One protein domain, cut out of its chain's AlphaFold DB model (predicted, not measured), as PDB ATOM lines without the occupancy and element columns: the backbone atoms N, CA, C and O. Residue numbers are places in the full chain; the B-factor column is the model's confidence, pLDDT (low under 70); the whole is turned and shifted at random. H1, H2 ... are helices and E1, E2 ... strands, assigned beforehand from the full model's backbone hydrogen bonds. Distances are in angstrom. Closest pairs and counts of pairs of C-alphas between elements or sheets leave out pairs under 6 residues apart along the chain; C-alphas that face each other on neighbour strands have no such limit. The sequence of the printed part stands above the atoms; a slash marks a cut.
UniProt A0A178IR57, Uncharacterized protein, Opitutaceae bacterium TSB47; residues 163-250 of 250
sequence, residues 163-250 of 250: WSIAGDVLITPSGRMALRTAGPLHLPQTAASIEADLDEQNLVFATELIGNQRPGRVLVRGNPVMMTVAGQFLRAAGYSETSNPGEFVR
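What this domain is: This is residues 163 to 250 of the 250 residues of an uncharacterized protein of Opitutaceae bacterium TSB47 (UniProt A0A178IR57). What is the main picture? One twisted sheet of six strands has two helices, H1 and H2, side by side over one face, while the other face is bare of named helices: two layers. The order across the sheet is E3, E2, E1, E4, E5, E6, and it is mixed. What makes up the printed part? Its 88 residues hold, along the chain, E1 E2 E3 E4 H1 E5 H2 E6, of mixed class with helices and strands. How large is it? It is compact, with a radius of gyration of the C-alphas of 11.9 A and spans of 31 by 24 by 20 A.

Where its parts are: Where are the first strands? E1 is residues 163 to 166, from C-alpha 163 at (19.224, -5.180, -22.427); E2 is 169 to 172 and E3 is 175 to 178. What follows? E4, residues 193 to 198, is 15.5 A long; H1, residues 203 to 213, is 15.2 A; E5, residues 217 to 222, is 16.9 A. What comes last? H2, residues 224 to 236, is 18.4 A long, and E6, residues 247 to 249, ends at C-alpha 249 at (26.070, -14.676, -32.076).

How they stand to each other: How do the strands pair? E1, E2 and E3 form a meander, each strand the antiparallel neighbour of the one before, with two hairpins; N 171 and O 164 are 2.8 A apart, N 170 and O 177 2.8 A. E4 is parallel to E1, with N 165 and O 195 at 2.8 A, and to E5, with N 196 and O 219 at 2.8 A. E5 and E6 are antiparallel, with N 218 and O 248 at 2.8 A. Where are the helices? H1 is over E1 and E4 at a height over the sheet of 9.5 A; E4, H1, E5 is a strand-helix-strand unit, two parallel neighbour strands with a helix between, its crossover right-handed. H2, on the same face, is over E5 and E6 at a height over the sheet of 8.6 A. Both run along the strands, and in both each O i to N i+4 pair is within hydrogen-bond range. How do the helices meet? They touch, closest at the C-alphas of Thr 207 and Ala 230, 6.5 A, at a shallow tilt of 30 degrees, the same way.

The domain as a whole: How far does it reach? The two C-alphas farthest apart, those of Ala 182 and Ser 243, are 35.7 A apart. Is anything cut or long? The printed part has no cut; the link E3 to E4, 14 residues, is long. Where is confidence low? Residues 180 to 190 are under 70; the mean pLDDT of the printed part is 80.5.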
ATOM      1  N   TRP A 163      19.802  -6.483 -22.130       88.25
ATOM      2  CA  TRP A 163      19.224  -5.180 -22.427       88.25
ATOM      3  C   TRP A 163      18.165  -5.338 -23.506       88.25
ATOM      4  O   TRP A 163      18.262  -6.241 -24.340       88.25
ATOM      5  N   SER A 164      17.176  -4.451 -23.505       89.31
ATOM      6  CA  SER A 164      16.162  -4.414 -24.554       89.31
ATOM      7  C   SER A 164      16.046  -3.024 -25.165       89.31
ATOM      8  O   SER A 164      16.021  -2.030 -24.440       89.31
ATOM      9  N   ILE A 165      15.934  -2.956 -26.484       87.50
ATOM     10  CA  ILE A 165      15.667  -1.738 -27.246       87.50
ATOM     11  C   ILE A 165      14.252  -1.856 -27.806       87.50
ATOM     12  O   ILE A 165      13.939  -2.842 -28.470       87.50
ATOM     13  N   ALA A 166      13.407  -0.867 -27.527       84.50
ATOM     14  CA  ALA A 166      12.053  -0.787 -28.067       84.50
ATOM     15  C   ALA A 166      11.703   0.679 -28.328       84.50
ATOM     16  O   ALA A 166      11.787   1.509 -27.415       84.50
ATOM     17  N   GLY A 167      11.344   1.000 -29.574       84.19
ATOM     18  CA  GLY A 167      11.198   2.386 -30.021       84.19
ATOM     19  C   GLY A 167      12.464   3.193 -29.728       84.19
ATOM     20  O   GLY A 167      13.581   2.725 -29.952       84.19
ATOM     21  N   ASP A 168      12.308   4.379 -29.148       84.12
ATOM     22  CA  ASP A 168      13.400   5.284 -28.788       84.12
ATOM     23  C   ASP A 168      13.947   5.064 -27.369       84.12
ATOM     24  O   ASP A 168      14.519   5.983 -26.781       84.12
ATOM     25  N   VAL A 169      13.784   3.869 -26.796       85.31
ATOM     26  CA  VAL A 169      14.190   3.576 -25.418       85.31
ATOM     27  C   VAL A 169      15.113   2.362 -25.356       85.31
ATOM     28  O   VAL A 169      14.776   1.272 -25.814       85.31
ATOM     29  N   LEU A 170      16.256   2.545 -24.696       87.44
ATOM     30  CA  LEU A 170      17.096   1.476 -24.172       87.44
ATOM     31  C   LEU A 170      16.677   1.164 -22.735       87.44
ATOM     32  O   LEU A 170      16.653   2.043 -21.873       87.44
ATOM     33  N   ILE A 171      16.391  -0.099 -22.458       85.88
ATOM     34  CA  ILE A 171      16.113  -0.607 -21.120       85.88
ATOM     35  C   ILE A 171      17.305  -1.456 -20.687       85.88
ATOM     36  O   ILE A 171      17.673  -2.429 -21.344       85.88
ATOM     37  N   THR A 172      17.891  -1.074 -19.560       83.94
ATOM     38  CA  THR A 172      18.994  -1.769 -18.890       83.94
ATOM     39  C   THR A 172      18.572  -2.121 -17.460       83.94
ATOM     40  O   THR A 172      17.631  -1.514 -16.938       83.94
ATOM     41  N   PRO A 173      19.288  -3.013 -16.760       77.12
ATOM     42  CA  PRO A 173      19.053  -3.256 -15.334       77.12
ATOM     43  C   PRO A 173      19.232  -2.007 -14.464       77.12
ATOM     44  O   PRO A 173      18.585  -1.877 -13.428       77.12
ATOM     45  N   SER A 174      20.062  -1.056 -14.904       71.94
ATOM     46  CA  SER A 174      20.234   0.240 -14.241       71.94
ATOM     47  C   SER A 174      19.114   1.251 -14.510       71.94
ATOM     48  O   SER A 174      19.066   2.284 -13.847       71.94
ATOM     49  N   GLY A 175      18.217   0.981 -15.464       79.44
ATOM     50  CA  GLY A 175      17.083   1.846 -15.778       79.44
ATOM     51  C   GLY A 175      16.835   2.041 -17.272       79.44
ATOM     52  O   GLY A 175      17.424   1.379 -18.130       79.44
ATOM     53  N   ARG A 176      15.920   2.969 -17.572       83.88
ATOM     54  CA  ARG A 176      15.481   3.318 -18.931       83.88
ATOM     55  C   ARG A 176      16.193   4.583 -19.403       83.88
ATOM     56  O   ARG A 176      16.265   5.559 -18.664       83.88
ATOM     57  N   MET A 177      16.690   4.566 -20.633       84.44
ATOM     58  CA  MET A 177      17.439   5.658 -21.253       84.44
ATOM     59  C   MET A 177      16.883   5.926 -22.652       84.44
ATOM     60  O   MET A 177      16.510   4.991 -23.351       84.44
ATOM     61  N   ALA A 178      16.838   7.188 -23.077       82.06
ATOM     62  CA  ALA A 178      16.438   7.518 -24.441       82.06
ATOM     63  C   ALA A 178      17.557   7.155 -25.433       82.06
ATOM     64  O   ALA A 178      18.710   7.543 -25.251       82.06
ATOM     65  N   LEU A 179      17.198   6.460 -26.509       74.81
ATOM     66  CA  LEU A 179      18.051   6.023 -27.617       74.81
ATOM     67  C   LEU A 179      18.273   7.140 -28.661       74.81
ATOM     68  O   LEU A 179      18.556   6.871 -29.823       74.81
ATOM     69  N   ARG A 180      18.090   8.404 -28.264       66.38
ATOM     70  CA  ARG A 180      18.218   9.586 -29.124       66.38
ATOM     71  C   ARG A 180      19.589  10.211 -28.891       66.38
ATOM     72  O   ARG A 180      19.720  11.084 -28.035       66.38
ATOM     73  N   THR A 181      20.630   9.766 -29.584       54.84
ATOM     74  CA  THR A 181      21.981  10.287 -29.325       54.84
ATOM     75  C   THR A 181      22.477  11.251 -30.392       54.84
ATOM     76  O   THR A 181      22.792  10.861 -31.507       54.84
ATOM     77  N   ALA A 182      22.647  12.513 -29.983       42.62
ATOM     78  CA  ALA A 182      23.541  13.495 -30.606       42.62
ATOM     79  C   ALA A 182      24.968  13.451 -29.996       42.62
ATOM     80  O   ALA A 182      25.735  14.401 -30.125       42.62
ATOM     81  N   GLY A 183      25.325  12.370 -29.289       48.75
ATOM     82  CA  GLY A 183      26.623  12.201 -28.629       48.75
ATOM     83  C   GLY A 183      26.849  10.773 -28.110       48.75
ATOM     84  O   GLY A 183      25.905   9.989 -28.060       48.75
ATOM     85  N   PRO A 184      28.084  10.409 -27.725       55.00
ATOM     86  CA  PRO A 184      28.416   9.045 -27.316       55.00
ATOM     87  C   PRO A 184      27.649   8.628 -26.052       55.00
ATOM     88  O   PRO A 184      27.718   9.292 -25.015       55.00
ATOM     89  N   LEU A 185      26.926   7.507 -26.130       58.03
ATOM     90  CA  LEU A 185      26.158   6.951 -25.015       58.03
ATOM     91  C   LEU A 185      27.130   6.343 -23.991       58.03
ATOM     92  O   LEU A 185      27.713   5.279 -24.207       58.03
ATOM     93  N   HIS A 186      27.350   7.043 -22.877       59.50
ATOM     94  CA  HIS A 186      28.190   6.553 -21.786       59.50
ATOM     95  C   HIS A 186      27.410   5.551 -20.936       59.50
ATOM     96  O   HIS A 186      26.609   5.930 -20.084       59.50
ATOM     97  N   LEU A 187      27.658   4.265 -21.174       65.81
ATOM     98  CA  LEU A 187      27.041   3.177 -20.426       65.81
ATOM     99  C   LEU A 187      28.009   2.647 -19.364       65.81
ATOM    100  O   LEU A 187      29.194   2.464 -19.652       65.81
ATOM    101  N   PRO A 188      27.534   2.400 -18.131       55.69
ATOM    102  CA  PRO A 188      28.393   1.982 -17.025       55.69
ATOM    103  C   PRO A 188      28.932   0.553 -17.188       55.69
ATOM    104  O   PRO A 188      29.898   0.189 -16.518       55.69
ATOM    105  N   GLN A 189      28.302  -0.261 -18.042       66.75
ATOM    106  CA  GLN A 189      28.603  -1.677 -18.256       66.75
ATOM    107  C   GLN A 189      28.370  -2.068 -19.722       66.75
ATOM    108  O   GLN A 189      27.792  -1.295 -20.482       66.75
ATOM    109  N   THR A 190      28.810  -3.269 -20.096       69.19
ATOM    110  CA  THR A 190      28.579  -3.884 -21.411       69.19
ATOM    111  C   THR A 190      27.536  -4.994 -21.303       69.19
ATOM    112  O   THR A 190      27.649  -5.840 -20.414       69.19
ATOM    113  N   ALA A 191      26.565  -5.031 -22.215       72.88
ATOM    114  CA  ALA A 191      25.542  -6.077 -22.253       72.88
ATOM    115  C   ALA A 191      26.130  -7.452 -22.620       72.88
ATOM    116  O   ALA A 191      26.957  -7.548 -23.529       72.88
ATOM    117  N   ALA A 192      25.654  -8.533 -21.992       76.88
ATOM    118  CA  ALA A 192      25.910  -9.885 -22.507       76.88
ATOM    119  C   ALA A 192      25.031 -10.189 -23.722       76.88
ATOM    120  O   ALA A 192      25.501 -10.794 -24.689       76.88
ATOM    121  N   SER A 193      23.774  -9.746 -23.672       86.38
ATOM    122  CA  SER A 193      22.827  -9.885 -24.771       86.38
ATOM    123  C   SER A 193      21.983  -8.634 -24.951       86.38
ATOM    124  O   SER A 193      21.565  -8.024 -23.967       86.38
ATOM    125  N   ILE A 194      21.683  -8.293 -26.201       89.00
ATOM    126  CA  ILE A 194      20.758  -7.209 -26.539       89.00
ATOM    127  C   ILE A 194      19.604  -7.787 -27.349       89.00
ATOM    128  O   ILE A 194      19.826  -8.444 -28.362       89.00
ATOM    129  N   GLU A 195      18.381  -7.528 -26.912       90.88
ATOM    130  CA  GLU A 195      17.171  -7.762 -27.692       90.88
ATOM    131  C   GLU A 195      16.688  -6.431 -28.267       90.88
ATOM    132  O   GLU A 195      16.532  -5.463 -27.534       90.88
ATOM    133  N   ALA A 196      16.490  -6.345 -29.575       89.88
ATOM    134  CA  ALA A 196      16.109  -5.113 -30.242       89.88
ATOM    135  C   ALA A 196      14.855  -5.341 -31.079       89.88
ATOM    136  O   ALA A 196      14.891  -6.104 -32.043       89.88
ATOM    137  N   ASP A 197      13.763  -4.682 -30.703       91.25
ATOM    138  CA  ASP A 197      12.560  -4.585 -31.524       91.25
ATOM    139  C   ASP A 197      12.693  -3.364 -32.438       91.25
ATOM    140  O   ASP A 197      12.680  -2.217 -31.976       91.25
ATOM    141  N   LEU A 198      12.954  -3.630 -33.715       87.06
ATOM    142  CA  LEU A 198      13.396  -2.639 -34.679       87.06
ATOM    143  C   LEU A 198      12.249  -2.089 -35.519       87.06
ATOM    144  O   LEU A 198      11.493  -2.827 -36.159       87.06
ATOM    145  N   ASP A 199      12.224  -0.766 -35.602       84.88
ATOM    146  CA  ASP A 199      11.397   0.021 -36.501       84.88
ATOM    147  C   ASP A 199      12.260   1.031 -37.276       84.88
ATOM    148  O   ASP A 199      13.480   1.121 -37.110       84.88
ATOM    149  N   GLU A 200      11.628   1.802 -38.158       82.62
ATOM    150  CA  GLU A 200      12.313   2.817 -38.966       82.62
ATOM    151  C   GLU A 200      12.969   3.922 -38.119       82.62
ATOM    152  O   GLU A 200      13.916   4.564 -38.571       82.62
ATOM    153  N   GLN A 201      12.485   4.156 -36.896       81.00
ATOM    154  CA  GLN A 201      12.942   5.249 -36.041       81.00
ATOM    155  C   GLN A 201      14.192   4.869 -35.247       81.00
ATOM    156  O   GLN A 201      15.035   5.729 -34.980       81.00
ATOM    157  N   ASN A 202      14.321   3.598 -34.860       83.62
ATOM    158  CA  ASN A 202      15.380   3.150 -33.961       83.62
ATOM    159  C   ASN A 202      16.481   2.318 -34.628       83.62
ATOM    160  O   ASN A 202      17.537   2.157 -34.020       83.62
ATOM    161  N   LEU A 203      16.289   1.846 -35.867       83.38
ATOM    162  CA  LEU A 203      17.231   0.969 -36.574       83.38
ATOM    163  C   LEU A 203      18.681   1.474 -36.522       83.38
ATOM    164  O   LEU A 203      19.598   0.721 -36.183       83.38
ATOM    165  N   VAL A 204      18.896   2.749 -36.848       82.44
ATOM    166  CA  VAL A 204      20.239   3.348 -36.916       82.44
ATOM    167  C   VAL A 204      20.891   3.366 -35.535       82.44
ATOM    168  O   VAL A 204      21.985   2.839 -35.354       82.44
ATOM    169  N   PHE A 205      20.192   3.899 -34.536       80.94
ATOM    170  CA  PHE A 205      20.718   4.006 -33.177       80.94
ATOM    171  C   PHE A 205      20.909   2.634 -32.518       80.94
ATOM    172  O   PHE A 205      21.875   2.424 -31.788       80.94
ATOM    173  N   ALA A 206      20.017   1.680 -32.790       81.00
ATOM    174  CA  ALA A 206      20.107   0.326 -32.265       81.00
ATOM    175  C   ALA A 206      21.314  -0.416 -32.849       81.00
ATOM    176  O   ALA A 206      22.092  -1.005 -32.101       81.00
ATOM    177  N   THR A 207      21.511  -0.353 -34.168       80.00
ATOM    178  CA  THR A 207      22.660  -0.993 -34.831       80.00
ATOM    179  C   THR A 207      23.988  -0.350 -34.431       80.00
ATOM    180  O   THR A 207      24.951  -1.073 -34.168       80.00
ATOM    181  N   GLU A 208      24.035   0.976 -34.276       79.75
ATOM    182  CA  GLU A 208      25.198   1.686 -33.737       79.75
ATOM    183  C   GLU A 208      25.506   1.254 -32.295       79.75
ATOM    184  O   GLU A 208      26.646   0.908 -31.971       79.75
ATOM    185  N   LEU A 209      24.488   1.215 -31.427       81.00
ATOM    186  CA  LEU A 209      24.645   0.784 -30.042       81.00
ATOM    187  C   LEU A 209      25.164  -0.654 -29.965       81.00
ATOM    188  O   LEU A 209      26.108  -0.920 -29.222       81.00
ATOM    189  N   ILE A 210      24.588  -1.572 -30.742       80.44
ATOM    190  CA  ILE A 210      25.021  -2.971 -30.785       80.44
ATOM    191  C   ILE A 210      26.472  -3.072 -31.277       80.44
ATOM    192  O   ILE A 210      27.277  -3.771 -30.659       80.44
ATOM    193  N   GLY A 211      26.840  -2.331 -32.327       75.44
ATOM    194  CA  GLY A 211      28.208  -2.295 -32.850       75.44
ATOM    195  C   GLY A 211      29.236  -1.760 -31.843       75.44
ATOM    196  O   GLY A 211      30.365  -2.259 -31.786       75.44
ATOM    197  N   ASN A 212      28.834  -0.793 -31.015       75.62
ATOM    198  CA  ASN A 212      29.667  -0.215 -29.961       75.62
ATOM    199  C   ASN A 212      29.774  -1.126 -28.727       75.62
ATOM    200  O   ASN A 212      30.865  -1.288 -28.180       75.62
ATOM    201  N   GLN A 213      28.666  -1.734 -28.297       77.56
ATOM    202  CA  GLN A 213      28.620  -2.599 -27.112       77.56
ATOM    203  C   GLN A 213      29.205  -3.988 -27.360       77.56
ATOM    204  O   GLN A 213      29.753  -4.594 -26.440       77.56
ATOM    205  N   ARG A 214      29.111  -4.483 -28.599       78.25
ATOM    206  CA  ARG A 214      29.587  -5.805 -29.024       78.25
ATOM    207  C   ARG A 214      29.148  -6.941 -28.083       78.25
ATOM    208  O   ARG A 214      30.010  -7.701 -27.624       78.25
ATOM    209  N   PRO A 215      27.839  -7.076 -27.784       81.12
ATOM    210  CA  PRO A 215      27.336  -8.154 -26.931       81.12
ATOM    211  C   PRO A 215      27.660  -9.532 -27.527       81.12
ATOM    212  O   PRO A 215      27.829  -9.669 -28.738       81.12
ATOM    213  N   GLY A 216      27.712 -10.574 -26.696       80.94
ATOM    214  CA  GLY A 216      27.947 -11.944 -27.173       80.94
ATOM    215  C   GLY A 216      26.784 -12.506 -27.999       80.94
ATOM    216  O   GLY A 216      26.991 -13.364 -28.853       80.94
ATOM    217  N   ARG A 217      25.570 -11.996 -27.764       85.88
ATOM    218  CA  ARG A 217      24.335 -12.402 -28.444       85.88
ATOM    219  C   ARG A 217      23.455 -11.192 -28.753       85.88
ATOM    220  O   ARG A 217      23.323 -10.293 -27.924       85.88
ATOM    221  N   VAL A 218      22.814 -11.187 -29.913       90.00
ATOM    222  CA  VAL A 218      21.849 -10.163 -30.330       90.00
ATOM    223  C   VAL A 218      20.593 -10.863 -30.822       90.00
ATOM    224  O   VAL A 218      20.682 -11.782 -31.628       90.00
ATOM    225  N   LEU A 219      19.428 -10.436 -30.350       91.44
ATOM    226  CA  LEU A 219      18.143 -10.883 -30.870       91.44
ATOM    227  C   LEU A 219      17.445  -9.697 -31.524       91.44
ATOM    228  O   LEU A 219      17.097  -8.734 -30.852       91.44
ATOM    229  N   VAL A 220      17.251  -9.768 -32.831       91.38
ATOM    230  CA  VAL A 220      16.568  -8.755 -33.625       91.38
ATOM    231  C   VAL A 220      15.142  -9.215 -33.890       91.38
ATOM    232  O   VAL A 220      14.913 -10.311 -34.397       91.38
ATOM    233  N   ARG A 221      14.183  -8.355 -33.565       88.50
ATOM    234  CA  ARG A 221      12.760  -8.500 -33.876       88.50
ATOM    235  C   ARG A 221      12.284  -7.259 -34.629       88.50
ATOM    236  O   ARG A 221      12.997  -6.261 -34.676       88.50
ATOM    237  N   GLY A 222      11.118  -7.343 -35.253       85.44
ATOM    238  CA  GLY A 222      10.508  -6.233 -35.982       85.44
ATOM    239  C   GLY A 222      10.044  -6.645 -37.374       85.44
ATOM    240  O   GLY A 222       9.911  -7.830 -37.689       85.44
ATOM    241  N   ASN A 223       9.785  -5.656 -38.228       85.88
ATOM    242  CA  ASN A 223       9.396  -5.906 -39.617       85.88
ATOM    243  C   ASN A 223      10.531  -6.649 -40.371       85.88
ATOM    244  O   ASN A 223      11.696  -6.273 -40.206       85.88
ATOM    245  N   PRO A 224      10.232  -7.645 -41.236       85.44
ATOM    246  CA  PRO A 224      11.231  -8.372 -42.028       85.44
ATOM    247  C   PRO A 224      12.271  -7.499 -42.746       85.44
ATOM    248  O   PRO A 224      13.438  -7.885 -42.849       85.44
ATOM    249  N   VAL A 225      11.882  -6.308 -43.213       86.06
ATOM    250  CA  VAL A 225      12.812  -5.359 -43.848       86.06
ATOM    251  C   VAL A 225      13.847  -4.854 -42.839       86.06
ATOM    252  O   VAL A 225      15.044  -4.892 -43.124       86.06
ATOM    253  N   MET A 226      13.412  -4.454 -41.641       85.25
ATOM    254  CA  MET A 226      14.306  -3.993 -40.571       85.25
ATOM    255  C   MET A 226      15.242  -5.109 -40.114       85.25
ATOM    256  O   MET A 226      16.445  -4.887 -39.987       85.25
ATOM    257  N   MET A 227      14.715  -6.328 -39.954       83.69
ATOM    258  CA  MET A 227      15.520  -7.507 -39.618       83.69
ATOM    259  C   MET A 227      16.598  -7.777 -40.675       83.69
ATOM    260  O   MET A 227      17.750  -8.039 -40.333       83.69
ATOM    261  N   THR A 228      16.248  -7.664 -41.958       84.56
ATOM    262  CA  THR A 228      17.184  -7.879 -43.070       84.56
ATOM    263  C   THR A 228      18.310  -6.847 -43.060       84.56
ATOM    264  O   THR A 228      19.483  -7.216 -43.162       84.56
ATOM    265  N   VAL A 229      17.970  -5.564 -42.905       83.44
ATOM    266  CA  VAL A 229      18.951  -4.469 -42.873       83.44
ATOM    267  C   VAL A 229      19.853  -4.585 -41.643       83.44
ATOM    268  O   VAL A 229      21.077  -4.567 -41.772       83.44
ATOM    269  N   ALA A 230      19.280  -4.792 -40.457       83.50
ATOM    270  CA  ALA A 230      20.049  -5.006 -39.235       83.50
ATOM    271  C   ALA A 230      20.971  -6.228 -39.347       83.50
ATOM    272  O   ALA A 230      22.142  -6.152 -38.984       83.50
ATOM    273  N   GLY A 231      20.490  -7.329 -39.928       82.88
ATOM    274  CA  GLY A 231      21.295  -8.525 -40.170       82.88
ATOM    275  C   GLY A 231      22.505  -8.270 -41.074       82.88
ATOM    276  O   GLY A 231      23.563  -8.859 -40.860       82.88
ATOM    277  N   GLN A 232      22.405  -7.371 -42.061       84.88
ATOM    278  CA  GLN A 232      23.563  -6.960 -42.869       84.88
ATOM    279  C   GLN A 232      24.606  -6.209 -42.032       84.88
ATOM    280  O   GLN A 232      25.793  -6.532 -42.117       84.88
ATOM    281  N   PHE A 233      24.177  -5.273 -41.179       82.81
ATOM    282  CA  PHE A 233      25.078  -4.563 -40.265       82.81
ATOM    283  C   PHE A 233      25.751  -5.508 -39.265       82.81
ATOM    284  O   PHE A 233      26.961  -5.424 -39.055       82.81
ATOM    285  N   LEU A 234      24.998  -6.443 -38.684       82.62
ATOM    286  CA  LEU A 234      25.525  -7.411 -37.721       82.62
ATOM    287  C   LEU A 234      26.539  -8.360 -38.365       82.62
ATOM    288  O   LEU A 234      27.610  -8.582 -37.802       82.62
ATOM    289  N   ARG A 235      26.267  -8.849 -39.580       82.94
ATOM    290  CA  ARG A 235      27.237  -9.649 -40.344       82.94
ATOM    291  C   ARG A 235      28.518  -8.868 -40.641       82.94
ATOM    292  O   ARG A 235      29.608  -9.398 -40.446       82.94
ATOM    293  N   ALA A 236      28.407  -7.596 -41.030       73.38
ATOM    294  CA  ALA A 236      29.570  -6.727 -41.227       73.38
ATOM    295  C   ALA A 236      30.356  -6.483 -39.922       73.38
ATOM    296  O   ALA A 236      31.578  -6.337 -39.950       73.38
ATOM    297  N   ALA A 237      29.675  -6.494 -38.773       71.56
ATOM    298  CA  ALA A 237      30.284  -6.411 -37.446       71.56
ATOM    299  C   ALA A 237      30.866  -7.752 -36.937       71.56
ATOM    300  O   ALA A 237      31.419  -7.792 -35.834       71.56
ATOM    301  N   GLY A 238      30.783  -8.828 -37.729       80.38
ATOM    302  CA  GLY A 238      31.365 -10.137 -37.424       80.38
ATOM    303  C   GLY A 238      30.445 -11.099 -36.672       80.38
ATOM    304  O   GLY A 238      30.940 -12.057 -36.087       80.38
ATOM    305  N   TYR A 239      29.133 -10.856 -36.666       84.06
ATOM    306  CA  TYR A 239      28.157 -11.791 -36.113       84.06
ATOM    307  C   TYR A 239      27.709 -12.822 -37.150       84.06
ATOM    308  O   TYR A 239      27.578 -12.523 -38.338       84.06
ATOM    309  N   SER A 240      27.398 -14.023 -36.671       89.19
ATOM    310  CA  SER A 240      26.765 -15.090 -37.442       89.19
ATOM    311  C   SER A 240      25.320 -15.266 -36.990       89.19
ATOM    312  O   SER A 240      25.045 -15.321 -35.791       89.19
ATOM    313  N   GLU A 241      24.399 -15.340 -37.947       88.75
ATOM    314  CA  GLU A 241      22.999 -15.672 -37.670       88.75
ATOM    315  C   GLU A 241      22.900 -17.151 -37.268       88.75
ATOM    316  O   GLU A 241      23.568 -18.002 -37.865       88.75
ATOM    317  N   THR A 242      22.123 -17.458 -36.230       89.88
ATOM    318  CA  THR A 242      21.899 -18.838 -35.783       89.88
ATOM    319  C   THR A 242      20.825 -19.511 -36.644       89.88
ATOM    320  O   THR A 242      20.335 -18.962 -37.629       89.88
ATOM    321  N   SER A 243      20.425 -20.729 -36.274       86.38
ATOM    322  CA  SER A 243      19.266 -21.394 -36.879       86.38
ATOM    323  C   SER A 243      17.933 -20.696 -36.579       86.38
ATOM    324  O   SER A 243      16.938 -21.012 -37.227       86.38
ATOM    325  N   ASN A 244      17.890 -19.788 -35.598       86.44
ATOM    326  CA  ASN A 244      16.701 -19.011 -35.274       86.44
ATOM    327  C   ASN A 244      16.767 -17.662 -36.009       86.44
ATOM    328  O   ASN A 244      17.672 -16.872 -35.735       86.44
ATOM    329  N   PRO A 245      15.818 -17.361 -36.913       86.31
ATOM    330  CA  PRO A 245      15.824 -16.105 -37.655       86.31
ATOM    331  C   PRO A 245      15.862 -14.887 -36.731       86.31
ATOM    332  O   PRO A 245      15.090 -14.803 -35.774       86.31
ATOM    333  N   GLY A 246      16.748 -13.935 -37.030       84.31
ATOM    334  CA  GLY A 246      16.921 -12.731 -36.216       84.31
ATOM    335  C   GLY A 246      17.804 -12.913 -34.978       84.31
ATOM    336  O   GLY A 246      18.102 -11.928 -34.306       84.31
ATOM    337  N   GLU A 247      18.265 -14.121 -34.665       91.19
ATOM    338  CA  GLU A 247      19.236 -14.349 -33.597       91.19
ATOM    339  C   GLU A 247      20.664 -14.388 -34.154       91.19
ATOM    340  O   GLU A 247      20.974 -15.139 -35.074       91.19
ATOM    341  N   PHE A 248      21.560 -13.609 -33.553       88.69
ATOM    342  CA  PHE A 248      22.948 -13.459 -33.970       88.69
ATOM    343  C   PHE A 248      23.904 -13.684 -32.796       88.69
ATOM    344  O   PHE A 248      23.676 -13.202 -31.683       88.69
ATOM    345  N   VAL A 249      25.007 -14.382 -33.052       85.62
ATOM    346  CA  VAL A 249      26.070 -14.676 -32.076       85.62
ATOM    347  C   VAL A 249      27.439 -14.346 -32.662       85.62
ATOM    348  O   VAL A 249      27.603 -14.321 -33.881       85.62
ATOM    349  N   ARG A 250      28.410 -14.053 -31.797       78.75
ATOM    350  CA  ARG A 250      29.784 -13.712 -32.183       78.75
ATOM    351  C   ARG A 250      30.763 -14.838 -31.882       78.75
ATOM    352  O   ARG A 250      30.616 -15.457 -30.806       78.75
TER     353      ARG A 250